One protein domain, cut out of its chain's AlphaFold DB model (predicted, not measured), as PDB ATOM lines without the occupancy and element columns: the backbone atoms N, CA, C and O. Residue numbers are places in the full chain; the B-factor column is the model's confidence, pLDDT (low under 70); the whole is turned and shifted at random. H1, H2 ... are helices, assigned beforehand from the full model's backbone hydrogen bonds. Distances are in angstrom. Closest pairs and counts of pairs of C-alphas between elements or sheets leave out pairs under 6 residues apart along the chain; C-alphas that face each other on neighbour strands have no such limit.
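AT A GLANCE: This is residues 2 to 84 of the 116 residues of the protein "F420_ligase domain-containing protein" of Euryarchaeota archaeon (UniProt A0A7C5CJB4). The model has little regular structure: mostly loops, strung round one helix, H1, with a small helix, H2, near the end of the printed part. Residues 2 to 9 stick out as a free tail, a loop beyond the short pairing of residues 24 to 25 with 41 to 42 reaches out to Asp 34, and after H1 the chain folds back along it. The printed part has 83 residues, with 17 in two named helices and no named strand; its class is all helix. It is loose, with a radius of gyration of the C-alphas of 16.0 A and spans of 47 by 42 by 27 A.

HOW THE PARTS SIT: Residues 24 to 25 pair antiparallel with residues 41 to 42. H1, residues 44 to 56, and H2, residues 80 to 83, are apart. In H1, 8 of 9 O i to N i+4 pairs are within hydrogen-bond range; H2 is too short for such a pair.

IN THESE COORDINATES: H1 runs 18.1 A from C-alpha 44 at (50.608, 14.125, -13.635); H2 runs 5.4 A to C-alpha 83 at (62.519, 16.993, -12.979).

THE WHOLE: The C-alphas farthest apart, of Asp 34 and Ser 60, are 48.1 A apart. The printed part has no cut. The link from H1 to H2 is long, 23 residues. Residues 2 to 5, 7 and 39 have pLDDT under 70.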
ATOM      1  N   ARG A   2      50.559  -2.614 -44.650       47.44
ATOM      2  CA  ARG A   2      50.380  -1.181 -44.337       47.44
ATOM      3  C   ARG A   2      50.580  -0.998 -42.837       47.44
ATOM      4  O   ARG A   2      49.732  -1.424 -42.061       47.44
ATOM      5  N   HIS A   3      51.696  -0.392 -42.442       56.62
ATOM      6  CA  HIS A   3      51.909   0.032 -41.064       56.62
ATOM      7  C   HIS A   3      50.940   1.187 -40.776       56.62
ATOM      8  O   HIS A   3      51.208   2.339 -41.103       56.62
ATOM      9  N   ARG A   4      49.757   0.876 -40.239       55.34
ATOM     10  CA  ARG A   4      48.962   1.884 -39.538       55.34
ATOM     11  C   ARG A   4      49.633   2.109 -38.191       55.34
ATOM     12  O   ARG A   4      50.011   1.143 -37.528       55.34
ATOM     13  N   SER A   5      49.796   3.375 -37.820       62.59
ATOM     14  CA  SER A   5      49.990   3.754 -36.424       62.59
ATOM     15  C   SER A   5      48.954   3.006 -35.579       62.59
ATOM     16  O   SER A   5      47.771   3.000 -35.918       62.59
ATOM     17  N   ILE A   6      49.406   2.361 -34.505       70.00
ATOM     18  CA  ILE A   6      48.549   1.700 -33.505       70.00
ATOM     19  C   ILE A   6      47.644   2.705 -32.774       70.00
ATOM     20  O   ILE A   6      46.646   2.312 -32.182       70.00
ATOM     21  N   PHE A   7      47.959   4.000 -32.867       65.81
ATOM     22  CA  PHE A   7      47.136   5.095 -32.376       65.81
ATOM     23  C   PHE A   7      46.400   5.791 -33.525       65.81
ATOM     24  O   PHE A   7      47.028   6.300 -34.458       65.81
ATOM     25  N   ALA A   8      45.072   5.853 -33.419       80.81
ATOM     26  CA  ALA A   8      44.210   6.706 -34.227       80.81
ATOM     27  C   ALA A   8      43.370   7.578 -33.281       80.81
ATOM     28  O   ALA A   8      42.461   7.072 -32.629       80.81
ATOM     29  N   GLY A   9      43.704   8.866 -33.163       83.44
ATOM     30  CA  GLY A   9      42.980   9.807 -32.303       83.44
ATOM     31  C   GLY A   9      43.799  11.032 -31.900       83.44
ATOM     32  O   GLY A   9      44.994  11.115 -32.188       83.44
ATOM     33  N   SER A  10      43.141  11.980 -31.237       87.62
ATOM     34  CA  SER A  10      43.738  13.178 -30.641       87.62
ATOM     35  C   SER A  10      43.875  13.016 -29.122       87.62
ATOM     36  O   SER A  10      43.104  12.297 -28.489       87.62
ATOM     37  N   LEU A  11      44.867  13.683 -28.526       90.44
ATOM     38  CA  LEU A  11      45.090  13.692 -27.080       90.44
ATOM     39  C   LEU A  11      45.497  15.094 -26.620       90.44
ATOM     40  O   LEU A  11      46.269  15.777 -27.295       90.44
ATOM     41  N   GLY A  12      44.984  15.514 -25.463       91.38
ATOM     42  CA  GLY A  12      45.426  16.735 -24.797       91.38
ATOM     43  C   GLY A  12      46.820  16.555 -24.203       91.38
ATOM     44  O   GLY A  12      47.063  15.608 -23.461       91.38
ATOM     45  N   ILE A  13      47.735  17.471 -24.523       93.38
ATOM     46  CA  ILE A  13      49.094  17.481 -23.978       93.38
ATOM     47  C   ILE A  13      49.292  18.787 -23.218       93.38
ATOM     48  O   ILE A  13      49.193  19.875 -23.789       93.38
ATOM     49  N   ALA A  14      49.606  18.678 -21.928       94.25
ATOM     50  CA  ALA A  14      49.934  19.841 -21.109       94.25
ATOM     51  C   ALA A  14      51.159  20.576 -21.671       94.25
ATOM     52  O   ALA A  14      52.202  19.977 -21.925       94.25
ATOM     53  N   ARG A  15      51.041  21.891 -21.851       92.94
ATOM     54  CA  ARG A  15      52.157  22.746 -22.294       92.94
ATOM     55  C   ARG A  15      52.890  23.417 -21.138       92.94
ATOM     56  O   ARG A  15      54.034  23.820 -21.306       92.94
ATOM     57  N   GLY A  16      52.240  23.519 -19.985       91.69
ATOM     58  CA  GLY A  16      52.799  24.087 -18.768       91.69
ATOM     59  C   GLY A  16      51.952  23.724 -17.555       91.69
ATOM     60  O   GLY A  16      50.798  23.313 -17.688       91.69
ATOM     61  N   SER A  17      52.548  23.873 -16.381       92.75
ATOM     62  CA  SER A  17      51.920  23.668 -15.083       92.75
ATOM     63  C   SER A  17      52.545  24.627 -14.071       92.75
ATOM     64  O   SER A  17      53.679  25.066 -14.250       92.75
ATOM     65  N   TYR A  18      51.805  24.963 -13.018       93.38
ATOM     66  CA  TYR A  18      52.289  25.797 -11.921       93.38
ATOM     67  C   TYR A  18      51.735  25.278 -10.595       93.38
ATOM     68  O   TYR A  18      50.584  24.844 -10.535       93.38
ATOM     69  N   GLY A  19      52.558  25.305  -9.544       93.69
ATOM     70  CA  GLY A  19      52.172  24.880  -8.196       93.69
ATOM     71  C   GLY A  19      51.968  23.368  -8.027       93.69
ATOM     72  O   GLY A  19      51.520  22.938  -6.966       93.69
ATOM     73  N   ILE A  20      52.305  22.562  -9.037       92.94
ATOM     74  CA  ILE A  20      52.172  21.101  -9.059       92.94
ATOM     75  C   ILE A  20      53.469  20.475  -9.570       92.94
ATOM     76  O   ILE A  20      54.050  20.968 -10.534       92.94
ATOM     77  N   GLU A  21      53.906  19.394  -8.928       92.88
ATOM     78  CA  GLU A  21      54.959  18.494  -9.404       92.88
ATOM     79  C   GLU A  21      54.499  17.846 -10.719       92.88
ATOM     80  O   GLU A  21      53.561  17.041 -10.703       92.88
ATOM     81  N   PRO A  22      55.084  18.215 -11.873       91.50
ATOM     82  CA  PRO A  22      54.600  17.723 -13.156       91.50
ATOM     83  C   PRO A  22      54.881  16.235 -13.383       91.50
ATOM     84  O   PRO A  22      54.201  15.636 -14.218       91.50
ATOM     85  N   VAL A  23      55.874  15.660 -12.693       90.25
ATOM     86  CA  VAL A  23      56.300  14.269 -12.876       90.25
ATOM     87  C   VAL A  23      56.464  13.574 -11.530       90.25
ATOM     88  O   VAL A  23      57.346  13.897 -10.733       90.25
ATOM     89  N   GLU A  24      55.661  12.542 -11.302       87.38
ATOM     90  CA  GLU A  24      55.765  11.690 -10.129       87.38
ATOM     91  C   GLU A  24      56.577  10.431 -10.448       87.38
ATOM     92  O   GLU A  24      56.209   9.597 -11.276       87.38
ATOM     93  N   MET A  25      57.722  10.295  -9.773       81.94
ATOM     94  CA  MET A  25      58.555   9.098  -9.853       81.94
ATOM     95  C   MET A  25      58.186   8.156  -8.711       81.94
ATOM     96  O   MET A  25      58.510   8.433  -7.560       81.94
ATOM     97  N   GLY A  26      57.543   7.037  -9.042       74.62
ATOM     98  CA  GLY A  26      57.175   5.984  -8.088       74.62
ATOM     99  C   GLY A  26      58.147   4.801  -8.089       74.62
ATOM    100  O   GLY A  26      57.766   3.686  -7.732       74.62
ATOM    101  N   PHE A  27      59.375   4.997  -8.582       78.81
ATOM    102  CA  PHE A  27      60.364   3.924  -8.674       78.81
ATOM    103  C   PHE A  27      60.787   3.461  -7.277       78.81
ATOM    104  O   PHE A  27      61.182   4.272  -6.443       78.81
ATOM    105  N   GLY A  28      60.722   2.152  -7.029       78.12
ATOM    106  CA  GLY A  28      61.102   1.565  -5.742       78.12
ATOM    107  C   GLY A  28      60.039   1.660  -4.643       78.12
ATOM    108  O   GLY A  28      60.237   1.084  -3.575       78.12
ATOM    109  N   GLU A  29      58.896   2.306  -4.889       83.88
ATOM    110  CA  GLU A  29      57.760   2.217  -3.970       83.88
ATOM    111  C   GLU A  29      57.233   0.780  -3.899       83.88
ATOM    112  O   GLU A  29      57.179   0.079  -4.912       83.88
ATOM    113  N   ARG A  30      56.818   0.349  -2.703       87.44
ATOM    114  CA  ARG A  30      56.199  -0.964  -2.485       87.44
ATOM    115  C   ARG A  30      54.788  -0.976  -3.079       87.44
ATOM    116  O   ARG A  30      54.026  -0.019  -2.929       87.44
ATOM    117  N   ASP A  31      54.460  -2.034  -3.808       87.56
ATOM    118  CA  ASP A  31      53.102  -2.297  -4.275       87.56
ATOM    119  C   ASP A  31      52.243  -2.980  -3.191       87.56
ATOM    120  O   ASP A  31      52.668  -3.154  -2.048       87.56
ATOM    121  N   LEU A  32      51.014  -3.373  -3.547       90.81
ATOM    122  CA  LEU A  32      50.090  -4.073  -2.643       90.81
ATOM    123  C   LEU A  32      50.612  -5.436  -2.150       90.81
ATOM    124  O   LEU A  32      50.085  -5.968  -1.178       90.81
ATOM    125  N   TYR A  33      51.622  -6.001  -2.812       93.25
ATOM    126  CA  TYR A  33      52.253  -7.279  -2.481       93.25
ATOM    127  C   TYR A  33      53.678  -7.096  -1.953       93.25
ATOM    128  O   TYR A  33      54.465  -8.044  -1.963       93.25
ATOM    129  N   ASP A  34      54.002  -5.885  -1.500       89.88
ATOM    130  CA  ASP A  34      55.285  -5.523  -0.910       89.88
ATOM    131  C   ASP A  34      56.485  -5.639  -1.869       89.88
ATOM    132  O   ASP A  34      57.645  -5.678  -1.452       89.88
ATOM    133  N   LYS A  35      56.227  -5.670  -3.183       89.62
ATOM    134  CA  LYS A  35      57.270  -5.728  -4.211       89.62
ATOM    135  C   LYS A  35      57.662  -4.317  -4.647       89.62
ATOM    136  O   LYS A  35      56.788  -3.462  -4.807       89.62
ATOM    137  N   PRO A  36      58.959  -4.048  -4.879       86.94
ATOM    138  CA  PRO A  36      59.388  -2.759  -5.402       86.94
ATOM    139  C   PRO A  36      58.875  -2.577  -6.833       86.94
ATOM    140  O   PRO A  36      59.104  -3.423  -7.702       86.94
ATOM    141  N   LYS A  37      58.206  -1.453  -7.099       80.56
ATOM    142  CA  LYS A  37      57.764  -1.088  -8.447       80.56
ATOM    143  C   LYS A  37      58.974  -0.822  -9.343       80.56
ATOM    144  O   LYS A  37      59.752   0.106  -9.106       80.56
ATOM    145  N   VAL A  38      59.088  -1.608 -10.409       74.25
ATOM    146  CA  VAL A  38      60.099  -1.431 -11.455       74.25
ATOM    147  C   VAL A  38      59.490  -0.572 -12.564       74.25
ATOM    148  O   VAL A  38      58.806  -1.079 -13.445       74.25
ATOM    149  N   GLY A  39      59.718   0.740 -12.497       67.94
ATOM    150  CA  GLY A  39      59.377   1.675 -13.575       67.94
ATOM    151  C   GLY A  39      57.979   2.286 -13.468       67.94
ATOM    152  O   GLY A  39      57.019   1.781 -14.040       67.94
ATOM    153  N   ARG A  40      57.883   3.428 -12.780       73.25
ATOM    154  CA  ARG A  40      56.712   4.309 -12.824       73.25
ATOM    155  C   ARG A  40      57.184   5.756 -12.880       73.25
ATOM    156  O   ARG A  40      57.849   6.222 -11.953       73.25
ATOM    157  N   VAL A  41      56.858   6.417 -13.982       84.69
ATOM    158  CA  VAL A  41      57.063   7.850 -14.198       84.69
ATOM    159  C   VAL A  41      55.733   8.379 -14.706       84.69
ATOM    160  O   VAL A  41      55.437   8.280 -15.896       84.69
ATOM    161  N   ASP A  42      54.918   8.871 -13.783       88.19
ATOM    162  CA  ASP A  42      53.583   9.367 -14.090       88.19
ATOM    163  C   ASP A  42      53.689  10.875 -14.344       88.19
ATOM    164  O   ASP A  42      54.119  11.646 -13.483       88.19
ATOM    165  N   VAL A  43      53.345  11.317 -15.555       91.75
ATOM    166  CA  VAL A  43      53.374  12.744 -15.910       91.75
ATOM    167  C   VAL A  43      52.029  13.358 -15.541       91.75
ATOM    168  O   VAL A  43      51.165  13.564 -16.398       91.75
ATOM    169  N   ILE A  44      51.855  13.640 -14.249       93.00
ATOM    170  CA  ILE A  44      50.608  14.125 -13.635       93.00
ATOM    171  C   ILE A  44      50.004  15.301 -14.417       93.00
ATOM    172  O   ILE A  44      48.795  15.358 -14.640       93.00
ATOM    173  N   ALA A  45      50.838  16.222 -14.910       94.19
ATOM    174  CA  ALA A  45      50.369  17.354 -15.709       94.19
ATOM    175  C   ALA A  45      49.637  16.918 -16.996       94.19
ATOM    176  O   ALA A  45      48.603  17.491 -17.347       94.19
ATOM    177  N   HIS A  46      50.145  15.904 -17.704       94.94
ATOM    178  CA  HIS A  46      49.510  15.376 -18.914       94.94
ATOM    179  C   HIS A  46      48.242  14.584 -18.598       94.94
ATOM    180  O   HIS A  46      47.265  14.718 -19.330       94.94
ATOM    181  N   GLU A  47      48.217  13.829 -17.500       94.75
ATOM    182  CA  GLU A  47      47.020  13.098 -17.069       94.75
ATOM    183  C   GLU A  47      45.863  14.048 -16.738       94.75
ATOM    184  O   GLU A  47      44.745  13.869 -17.226       94.75
ATOM    185  N   LEU A  48      46.141  15.122 -15.992       95.88
ATOM    186  CA  LEU A  48      45.154  16.163 -15.694       95.88
ATOM    187  C   LEU A  48      44.680  16.881 -16.960       95.88
ATOM    188  O   LEU A  48      43.489  17.155 -17.103       95.88
ATOM    189  N   CYS A  49      45.589  17.160 -17.897       96.31
ATOM    190  CA  CYS A  49      45.239  17.764 -19.181       96.31
ATOM    191  C   CYS A  49      44.343  16.844 -20.020       96.31
ATOM    192  O   CYS A  49      43.354  17.312 -20.584       96.31
ATOM    193  N   ALA A  50      44.638  15.545 -20.063       95.06
ATOM    194  CA  ALA A  50      43.815  14.565 -20.758       95.06
ATOM    195  C   ALA A  50      42.416  14.460 -20.128       95.06
ATOM    196  O   ALA A  50      41.420  14.475 -20.849       95.06
ATOM    197  N   ALA A  51      42.322  14.445 -18.793       95.44
ATOM    198  CA  ALA A  51      41.043  14.459 -18.086       95.44
ATOM    199  C   ALA A  51      40.234  15.739 -18.371       95.44
ATOM    200  O   ALA A  51      39.045  15.666 -18.684       95.44
ATOM    201  N   ALA A  52      40.878  16.910 -18.329       96.44
ATOM    202  CA  ALA A  52      40.251  18.184 -18.677       96.44
ATOM    203  C   ALA A  52      39.761  18.200 -20.135       96.44
ATOM    204  O   ALA A  52      38.639  18.636 -20.400       96.44
ATOM    205  N   ALA A  53      40.554  17.663 -21.067       95.12
ATOM    206  CA  ALA A  53      40.219  17.604 -22.488       95.12
ATOM    207  C   ALA A  53      38.949  16.782 -22.774       95.12
ATOM    208  O   ALA A  53      38.219  17.111 -23.706       95.12
ATOM    209  N   LEU A  54      38.635  15.761 -21.966       93.69
ATOM    210  CA  LEU A  54      37.386  14.999 -22.107       93.69
ATOM    211  C   LEU A  54      36.144  15.849 -21.813       93.69
ATOM    212  O   LEU A  54      35.120  15.697 -22.476       93.69
ATOM    213  N   VAL A  55      36.235  16.748 -20.829       94.19
ATOM    214  CA  VAL A  55      35.128  17.632 -20.432       94.19
ATOM    215  C   VAL A  55      35.029  18.836 -21.363       94.19
ATOM    216  O   VAL A  55      33.935  19.190 -21.796       94.19
ATOM    217  N   MET A  56      36.171  19.439 -21.699       95.19
ATOM    218  CA  MET A  56      36.255  20.555 -22.646       95.19
ATOM    219  C   MET A  56      35.817  20.139 -24.056       95.19
ATOM    220  O   MET A  56      35.270  20.959 -24.795       95.19
ATOM    221  N   LYS A  57      36.023  18.854 -24.393       90.50
ATOM    222  CA  LYS A  57      35.863  18.269 -25.729       90.50
ATOM    223  C   LYS A  57      36.713  19.017 -26.772       90.50
ATOM    224  O   LYS A  57      37.583  19.819 -26.436       90.50
ATOM    225  N   GLN A  58      36.530  18.693 -28.051       86.62
ATOM    226  CA  GLN A  58      37.189  19.377 -29.168       86.62
ATOM    227  C   GLN A  58      36.181  20.226 -29.954       86.62
ATOM    228  O   GLN A  58      34.973  20.060 -29.796       86.62
ATOM    229  N   GLU A  59      36.686  21.108 -30.821       85.31
ATOM    230  CA  GLU A  59      35.896  21.914 -31.766       85.31
ATOM    231  C   GLU A  59      35.011  22.989 -31.098       85.31
ATOM    232  O   GLU A  59      35.460  23.728 -30.224       85.31
ATOM    233  N   SER A  60      33.763  23.140 -31.545       86.19
ATOM    234  CA  SER A  60      32.866  24.262 -31.235       86.19
ATOM    235  C   SER A  60      32.125  24.137 -29.898       86.19
ATOM    236  O   SER A  60      31.138  24.830 -29.670       86.19
ATOM    237  N   GLN A  61      32.586  23.264 -29.000       89.69
ATOM    238  CA  GLN A  61      31.885  22.957 -27.746       89.69
ATOM    239  C   GLN A  61      31.885  24.132 -26.757       89.69
ATOM    240  O   GLN A  61      31.035  24.182 -25.875       89.69
ATOM    241  N   GLY A  62      32.806  25.091 -26.914       90.62
ATOM    242  CA  GLY A  62      32.775  26.359 -26.179       90.62
ATOM    243  C   GLY A  62      33.103  26.251 -24.687       90.62
ATOM    244  O   GLY A  62      32.766  27.158 -23.932       90.62
ATOM    245  N   ILE A  63      33.762  25.169 -24.252       94.50
ATOM    246  CA  ILE A  63      34.172  24.943 -22.858       94.50
ATOM    247  C   ILE A  63      35.706  25.062 -22.765       94.50
ATOM    248  O   ILE A  63      36.408  24.086 -23.014       94.50
ATOM    249  N   PRO A  64      36.261  26.244 -22.433       93.25
ATOM    250  CA  PRO A  64      37.709  26.474 -22.464       93.25
ATOM    251  C   PRO A  64      38.437  26.107 -21.161       93.25
ATOM    252  O   PRO A  64      39.665  26.100 -21.138       93.25
ATOM    253  N   VAL A  65      37.711  25.848 -20.068       95.31
ATOM    254  CA  VAL A  65      38.285  25.624 -18.732       95.31
ATOM    255  C   VAL A  65      37.561  24.478 -18.034       95.31
ATOM    256  O   VAL A  65      36.333  24.419 -18.035       95.31
ATOM    257  N   ALA A  66      38.327  23.601 -17.387       95.88
ATOM    258  CA  ALA A  66      37.822  22.555 -16.506       95.88
ATOM    259  C   ALA A  66      38.448  22.688 -15.111       95.88
ATOM    260  O   ALA A  66      39.655  22.895 -14.981       95.88
ATOM    261  N   LEU A  67      37.627  22.544 -14.067       96.81
ATOM    262  CA  LEU A  67      38.083  22.498 -12.678       96.81
ATOM    263  C   LEU A  67      38.088  21.049 -12.189       96.81
ATOM    264  O   LEU A  67      37.034  20.422 -12.087       96.81
ATOM    265  N   ILE A  68      39.266  20.545 -11.831       96.31
ATOM    266  CA  ILE A  68      39.436  19.202 -11.271       96.31
ATOM    267  C   ILE A  68      39.669  19.333  -9.762       96.31
ATOM    268  O   ILE A  68      40.505  20.119  -9.320       96.31
ATOM    269  N   ARG A  69      38.911  18.580  -8.956       96.38
ATOM    270  CA  ARG A  69      39.008  18.566  -7.485       96.38
ATOM    271  C   ARG A  69      39.262  17.148  -6.979       96.38
ATOM    272  O   ARG A  69      38.891  16.188  -7.642       96.38
ATOM    273  N   GLY A  70      39.865  17.034  -5.794       95.62
ATOM    274  CA  GLY A  70      40.145  15.745  -5.146       95.62
ATOM    275  C   GLY A  70      41.410  15.034  -5.636       95.62
ATOM    276  O   GLY A  70      41.648  13.895  -5.253       95.62
ATOM    277  N   VAL A  71      42.229  15.693  -6.461       93.50
ATOM    278  CA  VAL A  71      43.521  15.156  -6.909       93.50
ATOM    279  C   VAL A  71      44.536  15.314  -5.783       93.50
ATOM    280  O   VAL A  71      44.756  16.428  -5.305       93.50
ATOM    281  N   ASN A  72      45.168  14.214  -5.385       92.44
ATOM    282  CA  ASN A  72      46.337  14.259  -4.519       92.44
ATOM    283  C   ASN A  72      47.580  14.485  -5.387       92.44
ATOM    284  O   ASN A  72      47.889  13.655  -6.235       92.44
ATOM    285  N   TYR A  73      48.257  15.615  -5.203       91.94
ATOM    286  CA  TYR A  73      49.474  15.954  -5.933       91.94
ATOM    287  C   TYR A  73      50.467  16.659  -5.013       91.94
ATOM    288  O   TYR A  73      50.092  17.347  -4.060       91.94
ATOM    289  N   LYS A  74      51.757  16.523  -5.325       92.50
ATOM    290  CA  LYS A  74      52.820  17.252  -4.628       92.50
ATOM    291  C   LYS A  74      52.900  18.669  -5.180       92.50
ATOM    292  O   LYS A  74      52.876  18.865  -6.393       92.50
ATOM    293  N   LYS A  75      52.997  19.668  -4.304       93.38
ATOM    294  CA  LYS A  75      53.245  21.048  -4.733       93.38
ATOM    295  C   LYS A  75      54.694  21.195  -5.179       93.38
ATOM    296  O   LYS A  75      55.589  20.698  -4.502       93.38
ATOM    297  N   CYS A  76      54.909  21.901  -6.282       91.31
ATOM    298  CA  CYS A  76      56.241  22.241  -6.764       91.31
ATOM    299  C   CYS A  76      56.229  23.606  -7.449       91.31
ATOM    300  O   CYS A  76      55.298  23.926  -8.189       91.31
ATOM    301  N   GLU A  77      57.291  24.378  -7.238       92.00
ATOM    302  CA  GLU A  77      57.630  25.567  -8.029       92.00
ATOM    303  C   GLU A  77      58.899  25.291  -8.846       92.00
ATOM    304  O   GLU A  77      59.855  26.058  -8.837       92.00
ATOM    305  N   CYS A  78      58.920  24.140  -9.513       84.00
ATOM    306  CA  CYS A  78      60.039  23.672 -10.320       84.00
ATOM    307  C   CYS A  78      59.710  23.711 -11.811       84.00
ATOM    308  O   CYS A  78      58.548  23.696 -12.232       84.00
ATOM    309  N   ARG A  79      60.754  23.715 -12.637       83.06
ATOM    310  CA  ARG A  79      60.618  23.564 -14.087       83.06
ATOM    311  C   ARG A  79      60.515  22.085 -14.436       83.06
ATOM    312  O   ARG A  79      61.229  21.253 -13.888       83.06
ATOM    313  N   TYR A  80      59.721  21.763 -15.457       83.06
ATOM    314  CA  TYR A  80      59.639  20.397 -15.994       83.06
ATOM    315  C   TYR A  80      61.021  19.796 -16.318       83.06
ATOM    316  O   TYR A  80      61.267  18.616 -16.085       83.06
ATOM    317  N   SER A  81      61.947  20.617 -16.824       81.50
ATOM    318  CA  SER A  81      63.311  20.204 -17.170       81.50
ATOM    319  C   SER A  81      64.153  19.777 -15.968       81.50
ATOM    320  O   SER A  81      64.924  18.835 -16.099       81.50
ATOM    321  N   GLU A  82      63.988  20.429 -14.814       82.12
ATOM    322  CA  GLU A  82      64.701  20.082 -13.571       82.12
ATOM    323  C   GLU A  82      64.278  18.693 -13.085       82.12
ATOM    324  O   GLU A  82      65.054  17.937 -12.518       82.12
ATOM    325  N   ARG A  83      63.035  18.301 -13.376       78.88
ATOM    326  CA  ARG A  83      62.519  16.993 -12.979       78.88
ATOM    327  C   ARG A  83      62.892  15.863 -13.934       78.88
ATOM    328  O   ARG A  83      62.890  14.698 -13.537       78.88
ATOM    329  N   MET A  84      63.232  16.211 -15.171       73.88
ATOM    330  CA  MET A  84      63.743  15.303 -16.202       73.88
ATOM    331  C   MET A  84      65.269  15.135 -16.138       73.88
ATOM    332  O   MET A  84      65.872  14.659 -17.107       73.88
TER     333      MET A  84